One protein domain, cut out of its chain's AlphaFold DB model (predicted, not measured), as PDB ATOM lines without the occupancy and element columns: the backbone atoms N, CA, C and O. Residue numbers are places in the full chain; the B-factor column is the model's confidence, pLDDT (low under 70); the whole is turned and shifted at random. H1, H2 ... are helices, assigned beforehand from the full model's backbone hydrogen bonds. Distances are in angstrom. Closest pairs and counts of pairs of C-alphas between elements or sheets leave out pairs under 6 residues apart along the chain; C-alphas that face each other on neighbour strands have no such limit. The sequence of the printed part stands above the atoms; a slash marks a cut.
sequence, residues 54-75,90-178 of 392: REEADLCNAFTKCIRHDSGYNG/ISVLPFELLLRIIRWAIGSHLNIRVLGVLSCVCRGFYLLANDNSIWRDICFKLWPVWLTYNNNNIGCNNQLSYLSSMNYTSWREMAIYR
ATOM      1  N   ARG A  54     -60.874  15.733   5.797       64.15
ATOM      2  CA  ARG A  54     -61.522  14.956   4.724       64.15
ATOM      3  C   ARG A  54     -61.234  13.460   4.825       64.15
ATOM      4  O   ARG A  54     -62.147  12.669   4.620       64.15
ATOM      5  N   GLU A  55     -60.000  13.087   5.158       68.57
ATOM      6  CA  GLU A  55     -59.594  11.682   5.312       68.57
ATOM      7  C   GLU A  55     -60.350  11.012   6.472       68.57
ATOM      8  O   GLU A  55     -60.751   9.856   6.389       68.57
ATOM      9  N   GLU A  56     -60.632  11.752   7.544       68.88
ATOM     10  CA  GLU A  56     -61.368  11.237   8.705       68.88
ATOM     11  C   GLU A  56     -62.868  11.053   8.445       68.88
ATOM     12  O   GLU A  56     -63.465  10.077   8.909       68.88
ATOM     13  N   ALA A  57     -63.488  11.970   7.693       74.13
ATOM     14  CA  ALA A  57     -64.860  11.784   7.223       74.13
ATOM     15  C   ALA A  57     -64.964  10.522   6.351       74.13
ATOM     16  O   ALA A  57     -65.929   9.761   6.464       74.13
ATOM     17  N   ASP A  58     -63.933  10.262   5.545       83.08
ATOM     18  CA  ASP A  58     -63.827   9.045   4.748       83.08
ATOM     19  C   ASP A  58     -63.684   7.799   5.636       83.08
ATOM     20  O   ASP A  58     -64.392   6.818   5.429       83.08
ATOM     21  N   LEU A  59     -62.891   7.854   6.715       86.43
ATOM     22  CA  LEU A  59     -62.797   6.763   7.697       86.43
ATOM     23  C   LEU A  59     -64.125   6.480   8.416       86.43
ATOM     24  O   LEU A  59     -64.493   5.314   8.578       86.43
ATOM     25  N   CYS A  60     -64.876   7.511   8.819       87.28
ATOM     26  CA  CYS A  60     -66.208   7.332   9.416       87.28
ATOM     27  C   CYS A  60     -67.156   6.611   8.445       87.28
ATOM     28  O   CYS A  60     -67.857   5.667   8.829       87.28
ATOM     29  N   ASN A  61     -67.145   7.017   7.175       87.75
ATOM     30  CA  ASN A  61     -67.951   6.399   6.126       87.75
ATOM     31  C   ASN A  61     -67.485   4.968   5.824       87.75
ATOM     32  O   ASN A  61     -68.312   4.054   5.746       87.75
ATOM     33  N   ALA A  62     -66.174   4.747   5.724       88.88
ATOM     34  CA  ALA A  62     -65.563   3.449   5.479       88.88
ATOM     35  C   ALA A  62     -65.900   2.456   6.595       88.88
ATOM     36  O   ALA A  62     -66.370   1.356   6.315       88.88
ATOM     37  N   PHE A  63     -65.753   2.843   7.864       90.44
ATOM     38  CA  PHE A  63     -66.101   1.979   8.994       90.44
ATOM     39  C   PHE A  63     -67.598   1.727   9.095       90.44
ATOM     40  O   PHE A  63     -67.994   0.590   9.349       90.44
ATOM     41  N   THR A  64     -68.433   2.733   8.826       88.24
ATOM     42  CA  THR A  64     -69.887   2.544   8.747       88.24
ATOM     43  C   THR A  64     -70.245   1.519   7.672       88.24
ATOM     44  O   THR A  64     -71.064   0.634   7.918       88.24
ATOM     45  N   LYS A  65     -69.602   1.586   6.501       88.68
ATOM     46  CA  LYS A  65     -69.782   0.617   5.417       88.68
ATOM     47  C   LYS A  65     -69.303  -0.777   5.830       88.68
ATOM     48  O   LYS A  65     -70.068  -1.725   5.709       88.68
ATOM     49  N   CYS A  66     -68.092  -0.905   6.374       86.88
ATOM     50  CA  CYS A  66     -67.556  -2.188   6.840       86.88
ATOM     51  C   CYS A  66     -68.463  -2.860   7.875       86.88
ATOM     52  O   CYS A  66     -68.704  -4.054   7.769       86.88
ATOM     53  N   ILE A  67     -68.980  -2.101   8.847       86.40
ATOM     54  CA  ILE A  67     -69.877  -2.634   9.881       86.40
ATOM     55  C   ILE A  67     -71.187  -3.131   9.261       86.40
ATOM     56  O   ILE A  67     -71.634  -4.220   9.589       86.40
ATOM     57  N   ARG A  68     -71.787  -2.369   8.336       84.96
ATOM     58  CA  ARG A  68     -73.053  -2.758   7.687       84.96
ATOM     59  C   ARG A  68     -72.927  -3.967   6.758       84.96
ATOM     60  O   ARG A  68     -73.928  -4.631   6.518       84.96
ATOM     61  N   HIS A  69     -71.738  -4.217   6.212       85.17
ATOM     62  CA  HIS A  69     -71.460  -5.364   5.342       85.17
ATOM     63  C   HIS A  69     -70.923  -6.591   6.094       85.17
ATOM     64  O   HIS A  69     -70.651  -7.608   5.456       85.17
ATOM     65  N   ASP A  70     -70.757  -6.519   7.416       81.81
ATOM     66  CA  ASP A  70     -70.387  -7.685   8.216       81.81
ATOM     67  C   ASP A  70     -71.528  -8.716   8.186       81.81
ATOM     68  O   ASP A  70     -72.693  -8.380   8.410       81.81
ATOM     69  N   SER A  71     -71.206  -9.983   7.914       75.06
ATOM     70  CA  SER A  71     -72.185 -11.074   7.859       75.06
ATOM     71  C   SER A  71     -72.865 -11.325   9.208       75.06
ATOM     72  O   SER A  71     -73.966 -11.871   9.244       75.06
ATOM     73  N   GLY A  72     -72.239 -10.900  10.313       72.57
ATOM     74  CA  GLY A  72     -72.809 -10.925  11.659       72.57
ATOM     75  C   GLY A  72     -73.550  -9.648  12.070       72.57
ATOM     76  O   GLY A  72     -73.896  -9.512  13.245       72.57
ATOM     77  N   TYR A  73     -73.754  -8.672  11.177       71.92
ATOM     78  CA  TYR A  73     -74.347  -7.383  11.541       71.92
ATOM     79  C   TYR A  73     -75.826  -7.509  11.942       71.92
ATOM     80  O   TYR A  73     -76.729  -7.519  11.112       71.92
ATOM     81  N   ASN A  74     -76.079  -7.509  13.249       72.55
ATOM     82  CA  ASN A  74     -77.426  -7.553  13.828       72.55
ATOM     83  C   ASN A  74     -78.017  -6.151  14.094       72.55
ATOM     84  O   ASN A  74     -78.846  -5.994  14.985       72.55
ATOM     85  N   GLY A  75     -77.544  -5.110  13.399       74.43
ATOM     86  CA  GLY A  75     -77.926  -3.717  13.682       74.43
ATOM     87  C   GLY A  75     -77.106  -3.035  14.786       74.43
ATOM     88  O   GLY A  75     -77.293  -1.848  15.041       74.43
ATOM     89  N   ILE A  90     -70.662  -5.062  26.639       89.52
ATOM     90  CA  ILE A  90     -70.982  -3.628  26.517       89.52
ATOM     91  C   ILE A  90     -71.921  -3.301  25.340       89.52
ATOM     92  O   ILE A  90     -72.652  -2.318  25.397       89.52
ATOM     93  N   SER A  91     -71.958  -4.146  24.302       86.30
ATOM     94  CA  SER A  91     -72.861  -3.983  23.149       86.30
ATOM     95  C   SER A  91     -74.346  -4.138  23.476       86.30
ATOM     96  O   SER A  91     -75.174  -3.829  22.628       86.30
ATOM     97  N   VAL A  92     -74.690  -4.649  24.664       87.77
ATOM     98  CA  VAL A  92     -76.083  -4.730  25.130       87.77
ATOM     99  C   VAL A  92     -76.647  -3.332  25.417       87.77
ATOM    100  O   VAL A  92     -77.858  -3.132  25.361       87.77
ATOM    101  N   LEU A  93     -75.784  -2.350  25.705       89.94
ATOM    102  CA  LEU A  93     -76.205  -0.972  25.928       89.94
ATOM    103  C   LEU A  93     -76.593  -0.300  24.596       89.94
ATOM    104  O   LEU A  93     -75.804  -0.341  23.648       89.94
ATOM    105  N   PRO A  94     -77.754   0.378  24.530       89.48
ATOM    106  CA  PRO A  94     -78.114   1.230  23.403       89.48
ATOM    107  C   PRO A  94     -77.057   2.300  23.115       89.48
ATOM    108  O   PRO A  94     -76.320   2.733  24.010       89.48
ATOM    109  N   PHE A  95     -77.018   2.766  21.866       85.81
ATOM    110  CA  PHE A  95     -76.048   3.755  21.392       85.81
ATOM    111  C   PHE A  95     -76.066   5.030  22.250       85.81
ATOM    112  O   PHE A  95     -75.019   5.580  22.588       85.81
ATOM    113  N   GLU A  96     -77.245   5.446  22.704       90.99
ATOM    114  CA  GLU A  96     -77.459   6.615  23.553       90.99
ATOM    115  C   GLU A  96     -76.810   6.463  24.934       90.99
ATOM    116  O   GLU A  96     -76.231   7.419  25.457       90.99
ATOM    117  N   LEU A  97     -76.864   5.261  25.526       92.03
ATOM    118  CA  LEU A  97     -76.225   4.990  26.817       92.03
ATOM    119  C   LEU A  97     -74.704   4.943  26.677       92.03
ATOM    120  O   LEU A  97     -73.999   5.470  27.535       92.03
ATOM    121  N   LEU A  98     -74.193   4.399  25.571       92.64
ATOM    122  CA  LEU A  98     -72.763   4.439  25.261       92.64
ATOM    123  C   LEU A  98     -72.278   5.882  25.097       92.64
ATOM    124  O   LEU A  98     -71.293   6.273  25.721       92.64
ATOM    125  N   LEU A  99     -73.011   6.712  24.351       92.33
ATOM    126  CA  LEU A  99     -72.715   8.138  24.225       92.33
ATOM    127  C   LEU A  99     -72.771   8.868  25.578       92.33
ATOM    128  O   LEU A  99     -71.971   9.774  25.818       92.33
ATOM    129  N   ARG A 100     -73.687   8.494  26.481       92.31
ATOM    130  CA  ARG A 100     -73.751   9.055  27.841       92.31
ATOM    131  C   ARG A 100     -72.538   8.655  28.682       92.31
ATOM    132  O   ARG A 100     -71.980   9.511  29.365       92.31
ATOM    133  N   ILE A 101     -72.102   7.398  28.601       92.71
ATOM    134  CA  ILE A 101     -70.886   6.910  29.273       92.71
ATOM    135  C   ILE A 101     -69.656   7.649  28.746       92.71
ATOM    136  O   ILE A 101     -68.808   8.064  29.531       92.71
ATOM    137  N   ILE A 102     -69.568   7.874  27.432       92.49
ATOM    138  CA  ILE A 102     -68.453   8.615  26.834       92.49
ATOM    139  C   ILE A 102     -68.446  10.072  27.304       92.49
ATOM    140  O   ILE A 102     -67.394  10.568  27.702       92.49
ATOM    141  N   ARG A 103     -69.605  10.747  27.341       90.98
ATOM    142  CA  ARG A 103     -69.725  12.098  27.926       90.98
ATOM    143  C   ARG A 103     -69.243  12.137  29.372       90.98
ATOM    144  O   ARG A 103     -68.482  13.028  29.748       90.98
ATOM    145  N   TRP A 104     -69.629  11.139  30.163       90.20
ATOM    146  CA  TRP A 104     -69.165  11.001  31.538       90.20
ATOM    147  C   TRP A 104     -67.646  10.777  31.621       90.20
ATOM    148  O   TRP A 104     -66.982  11.413  32.435       90.20
ATOM    149  N   ALA A 105     -67.079   9.953  30.736       88.41
ATOM    150  CA  ALA A 105     -65.650   9.652  30.696       88.41
ATOM    151  C   ALA A 105     -64.780  10.849  30.266       88.41
ATOM    152  O   ALA A 105     -63.660  11.003  30.754       88.41
ATOM    153  N   ILE A 106     -65.279  11.711  29.371       87.32
ATOM    154  CA  ILE A 106     -64.630  12.993  29.051       87.32
ATOM    155  C   ILE A 106     -64.666  13.919  30.279       87.32
ATOM    156  O   ILE A 106     -63.678  14.604  30.569       87.32
ATOM    157  N   GLY A 107     -65.793  13.910  30.998       80.84
ATOM    158  CA  GLY A 107     -65.986  14.607  32.263       80.84
ATOM    159  C   GLY A 107     -65.950  16.132  32.150       80.84
ATOM    160  O   GLY A 107     -65.896  16.721  31.070       80.84
ATOM    161  N   SER A 108     -65.953  16.795  33.304       73.80
ATOM    162  CA  SER A 108     -65.970  18.259  33.414       73.80
ATOM    163  C   SER A 108     -64.680  18.953  32.959       73.80
ATOM    164  O   SER A 108     -64.716  20.126  32.594       73.80
ATOM    165  N   HIS A 109     -63.557  18.228  32.945       70.69
ATOM    166  CA  HIS A 109     -62.231  18.726  32.532       70.69
ATOM    167  C   HIS A 109     -61.977  18.586  31.042       70.69
ATOM    168  O   HIS A 109     -60.888  18.926  30.579       70.69
ATOM    169  N   LEU A 110     -62.965  18.080  30.301       80.88
ATOM    170  CA  LEU A 110     -62.895  17.973  28.858       80.88
ATOM    171  C   LEU A 110     -61.670  17.161  28.403       80.88
ATOM    172  O   LEU A 110     -60.852  17.619  27.603       80.88
ATOM    173  N   ASN A 111     -61.495  15.946  28.931       81.27
ATOM    174  CA  ASN A 111     -60.384  15.080  28.527       81.27
ATOM    175  C   ASN A 111     -60.652  14.434  27.155       81.27
ATOM    176  O   ASN A 111     -60.900  13.234  27.048       81.27
ATOM    177  N   ILE A 112     -60.556  15.232  26.089       86.09
ATOM    178  CA  ILE A 112     -60.813  14.826  24.693       86.09
ATOM    179  C   ILE A 112     -59.914  13.647  24.273       86.09
ATOM    180  O   ILE A 112     -60.284  12.851  23.416       86.09
ATOM    181  N   ARG A 113     -58.762  13.435  24.929       85.13
ATOM    182  CA  ARG A 113     -57.885  12.282  24.659       85.13
ATOM    183  C   ARG A 113     -58.575  10.933  24.880       85.13
ATOM    184  O   ARG A 113     -58.210   9.968  24.213       85.13
ATOM    185  N   VAL A 114     -59.561  10.862  25.779       88.88
ATOM    186  CA  VAL A 114     -60.369   9.649  25.980       88.88
ATOM    187  C   VAL A 114     -61.034   9.233  24.667       88.88
ATOM    188  O   VAL A 114     -61.020   8.052  24.345       88.88
ATOM    189  N   LEU A 115     -61.498  10.185  23.851       92.58
ATOM    190  CA  LEU A 115     -62.076   9.903  22.533       92.58
ATOM    191  C   LEU A 115     -61.062   9.276  21.576       92.58
ATOM    192  O   LEU A 115     -61.406   8.345  20.853       92.58
ATOM    193  N   GLY A 116     -59.807   9.729  21.603       91.07
ATOM    194  CA  GLY A 116     -58.731   9.123  20.817       91.07
ATOM    195  C   GLY A 116     -58.447   7.679  21.237       91.07
ATOM    196  O   GLY A 116     -58.381   6.798  20.389       91.07
ATOM    197  N   VAL A 117     -58.354   7.417  22.546       92.54
ATOM    198  CA  VAL A 117     -58.139   6.056  23.074       92.54
ATOM    199  C   VAL A 117     -59.314   5.140  22.736       92.54
ATOM    200  O   VAL A 117     -59.094   4.027  22.269       92.54
ATOM    201  N   LEU A 118     -60.549   5.617  22.914       92.96
ATOM    202  CA  LEU A 118     -61.753   4.881  22.529       92.96
ATOM    203  C   LEU A 118     -61.747   4.578  21.027       92.96
ATOM    204  O   LEU A 118     -61.978   3.440  20.636       92.96
ATOM    205  N   SER A 119     -61.388   5.555  20.191       93.16
ATOM    206  CA  SER A 119     -61.312   5.380  18.735       93.16
ATOM    207  C   SER A 119     -60.364   4.258  18.300       93.16
ATOM    208  O   SER A 119     -60.590   3.647  17.260       93.16
ATOM    209  N   CYS A 120     -59.329   3.960  19.093       92.73
ATOM    210  CA  CYS A 120     -58.381   2.878  18.823       92.73
ATOM    211  C   CYS A 120     -58.887   1.480  19.224       92.73
ATOM    212  O   CYS A 120     -58.246   0.499  18.863       92.73
ATOM    213  N   VAL A 121     -59.994   1.362  19.968       92.53
ATOM    214  CA  VAL A 121     -60.482   0.064  20.472       92.53
ATOM    215  C   VAL A 121     -61.064  -0.785  19.343       92.53
ATOM    216  O   VAL A 121     -60.670  -1.931  19.157       92.53
ATOM    217  N   CYS A 122     -62.029  -0.243  18.595       89.97
ATOM    218  CA  CYS A 122     -62.639  -0.916  17.449       89.97
ATOM    219  C   CYS A 122     -63.399   0.079  16.557       89.97
ATOM    220  O   CYS A 122     -63.640   1.223  16.943       89.97
ATOM    221  N   ARG A 123     -63.880  -0.388  15.395       90.41
ATOM    222  CA  ARG A 123     -64.662   0.427  14.441       90.41
ATOM    223  C   ARG A 123     -65.896   1.084  15.079       90.41
ATOM    224  O   ARG A 123     -66.124   2.269  14.881       90.41
ATOM    225  N   GLY A 124     -66.667   0.348  15.885       90.82
ATOM    226  CA  GLY A 124     -67.831   0.912  16.583       90.82
ATOM    227  C   GLY A 124     -67.476   2.004  17.600       90.82
ATOM    228  O   GLY A 124     -68.138   3.039  17.638       90.82
ATOM    229  N   PHE A 125     -66.398   1.831  18.373       92.88
ATOM    230  CA  PHE A 125     -65.921   2.876  19.282       92.88
ATOM    231  C   PHE A 125     -65.361   4.094  18.543       92.88
ATOM    232  O   PHE A 125     -65.534   5.211  19.022       92.88
ATOM    233  N   TYR A 126     -64.754   3.906  17.368       92.62
ATOM    234  CA  TYR A 126     -64.374   5.016  16.496       92.62
ATOM    235  C   TYR A 126     -65.590   5.853  16.090       92.62
ATOM    236  O   TYR A 126     -65.544   7.077  16.191       92.62
ATOM    237  N   LEU A 127     -66.696   5.222  15.685       91.68
ATOM    238  CA  LEU A 127     -67.924   5.946  15.333       91.68
ATOM    239  C   LEU A 127     -68.533   6.671  16.541       91.68
ATOM    240  O   LEU A 127     -68.892   7.837  16.427       91.68
ATOM    241  N   LEU A 128     -68.580   6.015  17.704       92.22
ATOM    242  CA  LEU A 128     -69.042   6.630  18.953       92.22
ATOM    243  C   LEU A 128     -68.193   7.843  19.354       92.22
ATOM    244  O   LEU A 128     -68.727   8.868  19.762       92.22
ATOM    245  N   ALA A 129     -66.868   7.741  19.243       92.93
ATOM    246  CA  ALA A 129     -65.956   8.811  19.623       92.93
ATOM    247  C   ALA A 129     -65.953   9.991  18.632       92.93
ATOM    248  O   ALA A 129     -65.633  11.120  19.007       92.93
ATOM    249  N   ASN A 130     -66.326   9.742  17.376       91.01
ATOM    250  CA  ASN A 130     -66.488  10.764  16.343       91.01
ATOM    251  C   ASN A 130     -67.939  11.250  16.203       91.01
ATOM    252  O   ASN A 130     -68.249  11.984  15.266       91.01
ATOM    253  N   ASP A 131     -68.822  10.895  17.142       90.71
ATOM    254  CA  ASP A 131     -70.210  11.339  17.114       90.71
ATOM    255  C   ASP A 131     -70.316  12.870  17.213       90.71
ATOM    256  O   ASP A 131     -69.775  13.516  18.117       90.71
ATOM    257  N   ASN A 132     -71.059  13.457  16.275       88.96
ATOM    258  CA  ASN A 132     -71.158  14.903  16.116       88.96
ATOM    259  C   ASN A 132     -71.735  15.608  17.354       88.96
ATOM    260  O   ASN A 132     -71.396  16.760  17.627       88.96
ATOM    261  N   SER A 133     -72.601  14.930  18.118       89.50
ATOM    262  CA  SER A 133     -73.204  15.512  19.315       89.50
ATOM    263  C   SER A 133     -72.171  15.733  20.419       89.50
ATOM    264  O   SER A 133     -72.205  16.778  21.060       89.50
ATOM    265  N   ILE A 134     -71.207  14.821  20.582       91.83
ATOM    266  CA  ILE A 134     -70.130  14.953  21.573       91.83
ATOM    267  C   ILE A 134     -69.250  16.160  21.245       91.83
ATOM    268  O   ILE A 134     -68.997  16.997  22.108       91.83
ATOM    269  N   TRP A 135     -68.805  16.277  19.993       91.25
ATOM    270  CA  TRP A 135     -67.932  17.374  19.565       91.25
ATOM    271  C   TRP A 135     -68.613  18.737  19.637       91.25
ATOM    272  O   TRP A 135     -67.989  19.729  20.009       91.25
ATOM    273  N   ARG A 136     -69.910  18.782  19.342       87.63
ATOM    274  CA  ARG A 136     -70.720  19.980  19.535       87.63
ATOM    275  C   ARG A 136     -70.779  20.379  21.014       87.63
ATOM    276  O   ARG A 136     -70.522  21.537  21.333       87.63
ATOM    277  N   ASP A 137     -71.069  19.436  21.911       87.05
ATOM    278  CA  ASP A 137     -71.141  19.690  23.358       87.05
ATOM    279  C   ASP A 137     -69.769  20.146  23.914       87.05
ATOM    280  O   ASP A 137     -69.692  21.070  24.726       87.05
ATOM    281  N   ILE A 138     -68.669  19.580  23.398       89.40
ATOM    282  CA  ILE A 138     -67.290  20.016  23.675       89.40
ATOM    283  C   ILE A 138     -67.087  21.490  23.289       89.40
ATOM    284  O   ILE A 138     -66.601  22.276  24.105       89.40
ATOM    285  N   CYS A 139     -67.485  21.887  22.076       87.55
ATOM    286  CA  CYS A 139     -67.378  23.275  21.623       87.55
ATOM    287  C   CYS A 139     -68.211  24.236  22.482       87.55
ATOM    288  O   CYS A 139     -67.728  25.317  22.822       87.55
ATOM    289  N   PHE A 140     -69.424  23.837  22.884       83.00
ATOM    290  CA  PHE A 140     -70.262  24.621  23.799       83.00
ATOM    291  C   PHE A 140     -69.591  24.841  25.158       83.00
ATOM    292  O   PHE A 140     -69.661  25.940  25.708       83.00
ATOM    293  N   LYS A 141     -68.919  23.815  25.692       83.37
ATOM    294  CA  LYS A 141     -68.201  23.900  26.972       83.37
ATOM    295  C   LYS A 141     -66.961  24.793  26.879       83.37
ATOM    296  O   LYS A 141     -66.684  25.542  27.808       83.37
ATOM    297  N   LEU A 142     -66.215  24.711  25.775       85.18
ATOM    298  CA  LEU A 142     -64.989  25.488  25.561       85.18
ATOM    299  C   LEU A 142     -65.255  26.981  25.335       85.18
ATOM    300  O   LEU A 142     -64.458  27.814  25.772       85.18
ATOM    301  N   TRP A 143     -66.353  27.315  24.650       82.87
ATOM    302  CA  TRP A 143     -66.659  28.684  24.221       82.87
ATOM    303  C   TRP A 143     -68.130  29.063  24.475       82.87
ATOM    304  O   TRP A 143     -68.879  29.304  23.525       82.87
ATOM    305  N   PRO A 144     -68.557  29.163  25.752       72.17
ATOM    306  CA  PRO A 144     -69.962  29.366  26.114       72.17
ATOM    307  C   PRO A 144     -70.502  30.746  25.714       72.17
ATOM    308  O   PRO A 144     -71.585  30.840  25.137       72.17
ATOM    309  N   VAL A 145     -69.735  31.817  25.965       65.28
ATOM    310  CA  VAL A 145     -70.126  33.215  25.675       65.28
ATOM    311  C   VAL A 145     -70.508  33.385  24.205       65.28
ATOM    312  O   VAL A 145     -71.483  34.053  23.868       65.28
ATOM    313  N   TRP A 146     -69.786  32.698  23.323       58.50
ATOM    314  CA  TRP A 146     -69.907  32.872  21.888       58.50
ATOM    315  C   TRP A 146     -71.238  32.328  21.316       58.50
ATOM    316  O   TRP A 146     -71.754  32.861  20.336       58.50
ATOM    317  N   LEU A 147     -71.868  31.347  21.973       55.45
ATOM    318  CA  LEU A 147     -73.149  30.783  21.521       55.45
ATOM    319  C   LEU A 147     -74.368  31.498  22.118       55.45
ATOM    320  O   LEU A 147     -75.449  31.456  21.535       55.45
ATOM    321  N   THR A 148     -74.196  32.234  23.220       52.80
ATOM    322  CA  THR A 148     -75.283  33.036  23.807       52.80
ATOM    323  C   THR A 148     -75.705  34.216  22.929       52.80
ATOM    324  O   THR A 148     -76.897  34.489  22.847       52.80
ATOM    325  N   TYR A 149     -74.773  34.845  22.195       51.27
ATOM    326  CA  TYR A 149     -75.085  35.972  21.297       51.27
ATOM    327  C   TYR A 149     -76.055  35.584  20.172       51.27
ATOM    328  O   TYR A 149     -76.837  36.402  19.699       51.27
ATOM    329  N   ASN A 150     -76.033  34.311  19.778       48.84
ATOM    330  CA  ASN A 150     -76.855  33.793  18.699       48.84
ATOM    331  C   ASN A 150     -78.114  33.064  19.240       48.84
ATOM    332  O   ASN A 150     -79.110  32.950  18.543       48.84
ATOM    333  N   ASN A 151     -78.155  32.645  20.509       48.49
ATOM    334  CA  ASN A 151     -79.197  31.747  21.038       48.49
ATOM    335  C   ASN A 151     -80.631  32.296  21.135       48.49
ATOM    336  O   ASN A 151     -81.541  31.494  21.336       48.49
ATOM    337  N   ASN A 152     -80.882  33.597  20.975       48.35
ATOM    338  CA  ASN A 152     -82.250  34.101  21.154       48.35
ATOM    339  C   ASN A 152     -83.237  33.665  20.049       48.35
ATOM    340  O   ASN A 152     -84.423  33.934  20.200       48.35
ATOM    341  N   ASN A 153     -82.807  32.975  18.980       46.14
ATOM    342  CA  ASN A 153     -83.704  32.277  18.037       46.14
ATOM    343  C   ASN A 153     -82.918  31.400  17.039       46.14
ATOM    344  O   ASN A 153     -82.643  31.845  15.925       46.14
ATOM    345  N   ILE A 154     -82.502  30.174  17.394       47.89
ATOM    346  CA  ILE A 154     -81.692  29.344  16.474       47.89
ATOM    347  C   ILE A 154     -82.097  27.868  16.468       47.89
ATOM    348  O   ILE A 154     -81.737  27.092  17.349       47.89
ATOM    349  N   GLY A 155     -82.786  27.465  15.397       54.01
ATOM    350  CA  GLY A 155     -82.815  26.075  14.935       54.01
ATOM    351  C   GLY A 155     -81.472  25.645  14.324       54.01
ATOM    352  O   GLY A 155     -80.567  26.452  14.132       54.01
ATOM    353  N   CYS A 156     -81.331  24.370  13.968       54.04
ATOM    354  CA  CYS A 156     -80.090  23.765  13.451       54.04
ATOM    355  C   CYS A 156     -79.381  24.533  12.305       54.04
ATOM    356  O   CYS A 156     -78.165  24.418  12.167       54.04
ATOM    357  N   ASN A 157     -80.092  25.342  11.514       54.52
ATOM    358  CA  ASN A 157     -79.533  26.047  10.355       54.52
ATOM    359  C   ASN A 157     -78.468  27.099  10.715       54.52
ATOM    360  O   ASN A 157     -77.456  27.191  10.018       54.52
ATOM    361  N   ASN A 158     -78.621  27.844  11.819       61.73
ATOM    362  CA  ASN A 158     -77.641  28.895  12.145       61.73
ATOM    363  C   ASN A 158     -76.394  28.331  12.856       61.73
ATOM    364  O   ASN A 158     -75.379  29.011  12.994       61.73
ATOM    365  N   GLN A 159     -76.437  27.064  13.287       67.56
ATOM    366  CA  GLN A 159     -75.251  26.354  13.770       67.56
ATOM    367  C   GLN A 159     -74.261  26.088  12.626       67.56
ATOM    368  O   GLN A 159     -73.057  26.298  12.781       67.56
ATOM    369  N   LEU A 160     -74.765  25.660  11.462       66.70
ATOM    370  CA  LEU A 160     -73.933  25.370  10.292       66.70
ATOM    371  C   LEU A 160     -73.398  26.651   9.635       66.70
ATOM    372  O   LEU A 160     -72.234  26.696   9.228       66.70
ATOM    373  N   SER A 161     -74.221  27.707   9.586       67.19
ATOM    374  CA  SER A 161     -73.789  29.017   9.084       67.19
ATOM    375  C   SER A 161     -72.619  29.575   9.892       67.19
ATOM    376  O   SER A 161     -71.732  30.211   9.328       67.19
ATOM    377  N   TYR A 162     -72.563  29.288  11.194       69.06
ATOM    378  CA  TYR A 162     -71.442  29.716  12.012       69.06
ATOM    379  C   TYR A 162     -70.151  28.949  11.726       69.06
ATOM    380  O   TYR A 162     -69.112  29.585  11.545       69.06
ATOM    381  N   LEU A 163     -70.200  27.611  11.674       75.19
ATOM    382  CA  LEU A 163     -69.026  26.816  11.288       75.19
ATOM    383  C   LEU A 163     -68.436  27.369   9.982       75.19
ATOM    384  O   LEU A 163     -67.243  27.656   9.919       75.19
ATOM    385  N   SER A 164     -69.311  27.672   9.017       76.78
ATOM    386  CA  SER A 164     -68.938  28.308   7.750       76.78
ATOM    387  C   SER A 164     -68.344  29.710   7.930       76.78
ATOM    388  O   SER A 164     -67.327  30.011   7.317       76.78
ATOM    389  N   SER A 165     -68.907  30.554   8.805       75.75
ATOM    390  CA  SER A 165     -68.358  31.892   9.095       75.75
ATOM    391  C   SER A 165     -66.941  31.856   9.684       75.75
ATOM    392  O   SER A 165     -66.157  32.774   9.465       75.75
ATOM    393  N   MET A 166     -66.601  30.776  10.393       76.61
ATOM    394  CA  MET A 166     -65.273  30.541  10.962       76.61
ATOM    395  C   MET A 166     -64.379  29.676  10.071       76.61
ATOM    396  O   MET A 166     -63.282  29.305  10.483       76.61
ATOM    397  N   ASN A 167     -64.823  29.356   8.853       85.22
ATOM    398  CA  ASN A 167     -64.123  28.484   7.915       85.22
ATOM    399  C   ASN A 167     -63.833  27.070   8.465       85.22
ATOM    400  O   ASN A 167     -62.825  26.465   8.099       85.22
ATOM    401  N   TYR A 168     -64.709  26.535   9.320       86.09
ATOM    402  CA  TYR A 168     -64.688  25.140   9.764       86.09
ATOM    403  C   TYR A 168     -65.805  24.340   9.090       86.09
ATOM    404  O   TYR A 168     -66.896  24.848   8.840       86.09
ATOM    405  N   THR A 169     -65.554  23.060   8.822       84.97
ATOM    406  CA  THR A 169     -66.517  22.160   8.168       84.97
ATOM    407  C   THR A 169     -67.285  21.284   9.155       84.97
ATOM    408  O   THR A 169     -68.389  20.835   8.857       84.97
ATOM    409  N   SER A 170     -66.727  21.050  10.347       86.32
ATOM    410  CA  SER A 170     -67.335  20.217  11.387       86.32
ATOM    411  C   SER A 170     -67.028  20.728  12.796       86.32
ATOM    412  O   SER A 170     -66.032  21.417  13.029       86.32
ATOM    413  N   TRP A 171     -67.857  20.338  13.770       88.48
ATOM    414  CA  TRP A 171     -67.624  20.650  15.185       88.48
ATOM    415  C   TRP A 171     -66.315  20.064  15.707       88.48
ATOM    416  O   TRP A 171     -65.619  20.702  16.489       88.48
ATOM    417  N   ARG A 172     -65.961  18.865  15.242       90.23
ATOM    418  CA  ARG A 172     -64.705  18.203  15.586       90.23
ATOM    419  C   ARG A 172     -63.497  18.989  15.089       90.23
ATOM    420  O   ARG A 172     -62.562  19.214  15.848       90.23
ATOM    421  N   GLU A 173     -63.532  19.434  13.834       87.93
ATOM    422  CA  GLU A 173     -62.474  20.268  13.260       87.93
ATOM    423  C   GLU A 173     -62.302  21.563  14.064       87.93
ATOM    424  O   GLU A 173     -61.187  21.911  14.451       87.93
ATOM    425  N   MET A 174     -63.411  22.227  14.400       88.24
ATOM    426  CA  MET A 174     -63.386  23.411  15.255       88.24
ATOM    427  C   MET A 174     -62.778  23.100  16.633       88.24
ATOM    428  O   MET A 174     -61.876  23.811  17.066       88.24
ATOM    429  N   ALA A 175     -63.210  22.030  17.303       89.71
ATOM    430  CA  ALA A 175     -62.698  21.644  18.620       89.71
ATOM    431  C   ALA A 175     -61.193  21.322  18.620       89.71
ATOM    432  O   ALA A 175     -60.525  21.530  19.631       89.71
ATOM    433  N   ILE A 176     -60.657  20.803  17.511       89.99
ATOM    434  CA  ILE A 176     -59.245  20.417  17.393       89.99
ATOM    435  C   ILE A 176     -58.369  21.597  16.985       89.99
ATOM    436  O   ILE A 176     -57.307  21.778  17.572       89.99
ATOM    437  N   TYR A 177     -58.760  22.375  15.974       90.35
ATOM    438  CA  TYR A 177     -57.866  23.364  15.364       90.35
ATOM    439  C   TYR A 177     -58.055  24.777  15.894       90.35
ATOM    440  O   TYR A 177     -57.094  25.553  15.882       90.35
ATOM    441  N   ARG A 178     -59.253  25.124  16.376       89.98
ATOM    442  CA  ARG A 178     -59.478  26.435  16.984       89.98
ATOM    443  C   ARG A 178     -58.573  26.574  18.211       89.98
ATOM    444  O   ARG A 178     -58.539  25.651  19.026       89.98
TER     445      ARG A 178
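What this domain is: This is residues 54 to 75 and 90 to 178 of the 392 residues of the protein "F-box domain-containing protein" of Schistosoma mansoni (UniProt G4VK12). The longest helix, H1, crosses one side of the short helix H4, with H2 and H3 packed on H4's other side, and these four make one lobe. H5 leads on from H4 into a looser second lobe, where H8 crosses H5 and H6 and H7 sit toward the far end of the long axis. Residues 68 to 74 and residues 152 to 157 stick out. The printed part has 111 residues, with eight named helices, H1 to H8 in order, and no named strand; the class is all helix. It is only just compact, close to loose, with a radius of gyration of the C-alphas of 15.5 A, and is elongated, spanning 48 by 28 by 25 A.

Where its parts are: H1, residues 54 to 68, begins with C-alpha 54 at (-61.522, 14.956, 4.724) and is 21.3 A long from first to last C-alpha. H2 is residues 95 to 106, 16.6 A long. H3 is residues 113 to 119 and H4 residues 123 to 129. H5, residues 132 to 142, is 15.5 A long and begins with C-alpha 132 at (-71.158, 14.903, 16.116). H6 is residues 144 to 148. H7, residues 156 to 165, is 14.9 A long. H8, residues 171 to 177, ends with C-alpha 177 at (-57.866, 23.364, 15.364).

How they stand to each other: H4 is the hub, touching three helices. H1 touches H4 at a steep tilt of 53 degrees, opposite ways, the closest C-alphas being those of Phe 63 and Arg 123, 5.8 A apart. H3 and H4 form a helical hairpin at a shallow tilt of 28 degrees; their closest C-alphas, of Ser 119 and Tyr 126, are 3.8 A apart. H2 touches H4 at a steep tilt of 60 degrees, closest at the C-alphas of Leu 99 and Leu 128, 6.6 A. H2 and H3 form a second helical hairpin, H2 touching with residues 102 to 106 alone; the closest C-alphas are those of Ile 106 and Val 114, 6.2 A. H4 and H5 meet only through their link. H5 touches H8 at a steep tilt of 52 degrees, the same way, closest at the C-alphas of Trp 135 and Arg 172, 5.2 A. H6 and H5 are close but not clearly touching, with C-alphas 147 and 140 closest at 7.2 A, and so are H7 and H8, with C-alphas 163 and 171 closest at 7.4 A. Every O i to N i+4 pair is within hydrogen-bond range in H1, H2, H3, H4, H5 and H8; H7 has 5 of 6, and H6 has 0 of 1 but 2 of 2 O i to N i+3 pairs.

The domain as a whole: The C-alphas farthest apart, of Ser 71 and Tyr 149, are 49.0 A apart. Residues 76 to 89 are not printed; C-alphas 75 and 90 are 14.6 A apart across this cut, which lies in the link from H1 to H2. Of the links printed whole, none is long. The mean pLDDT of the printed part is 81.2, and residues 54 to 56 and 145 to 162 are under 70.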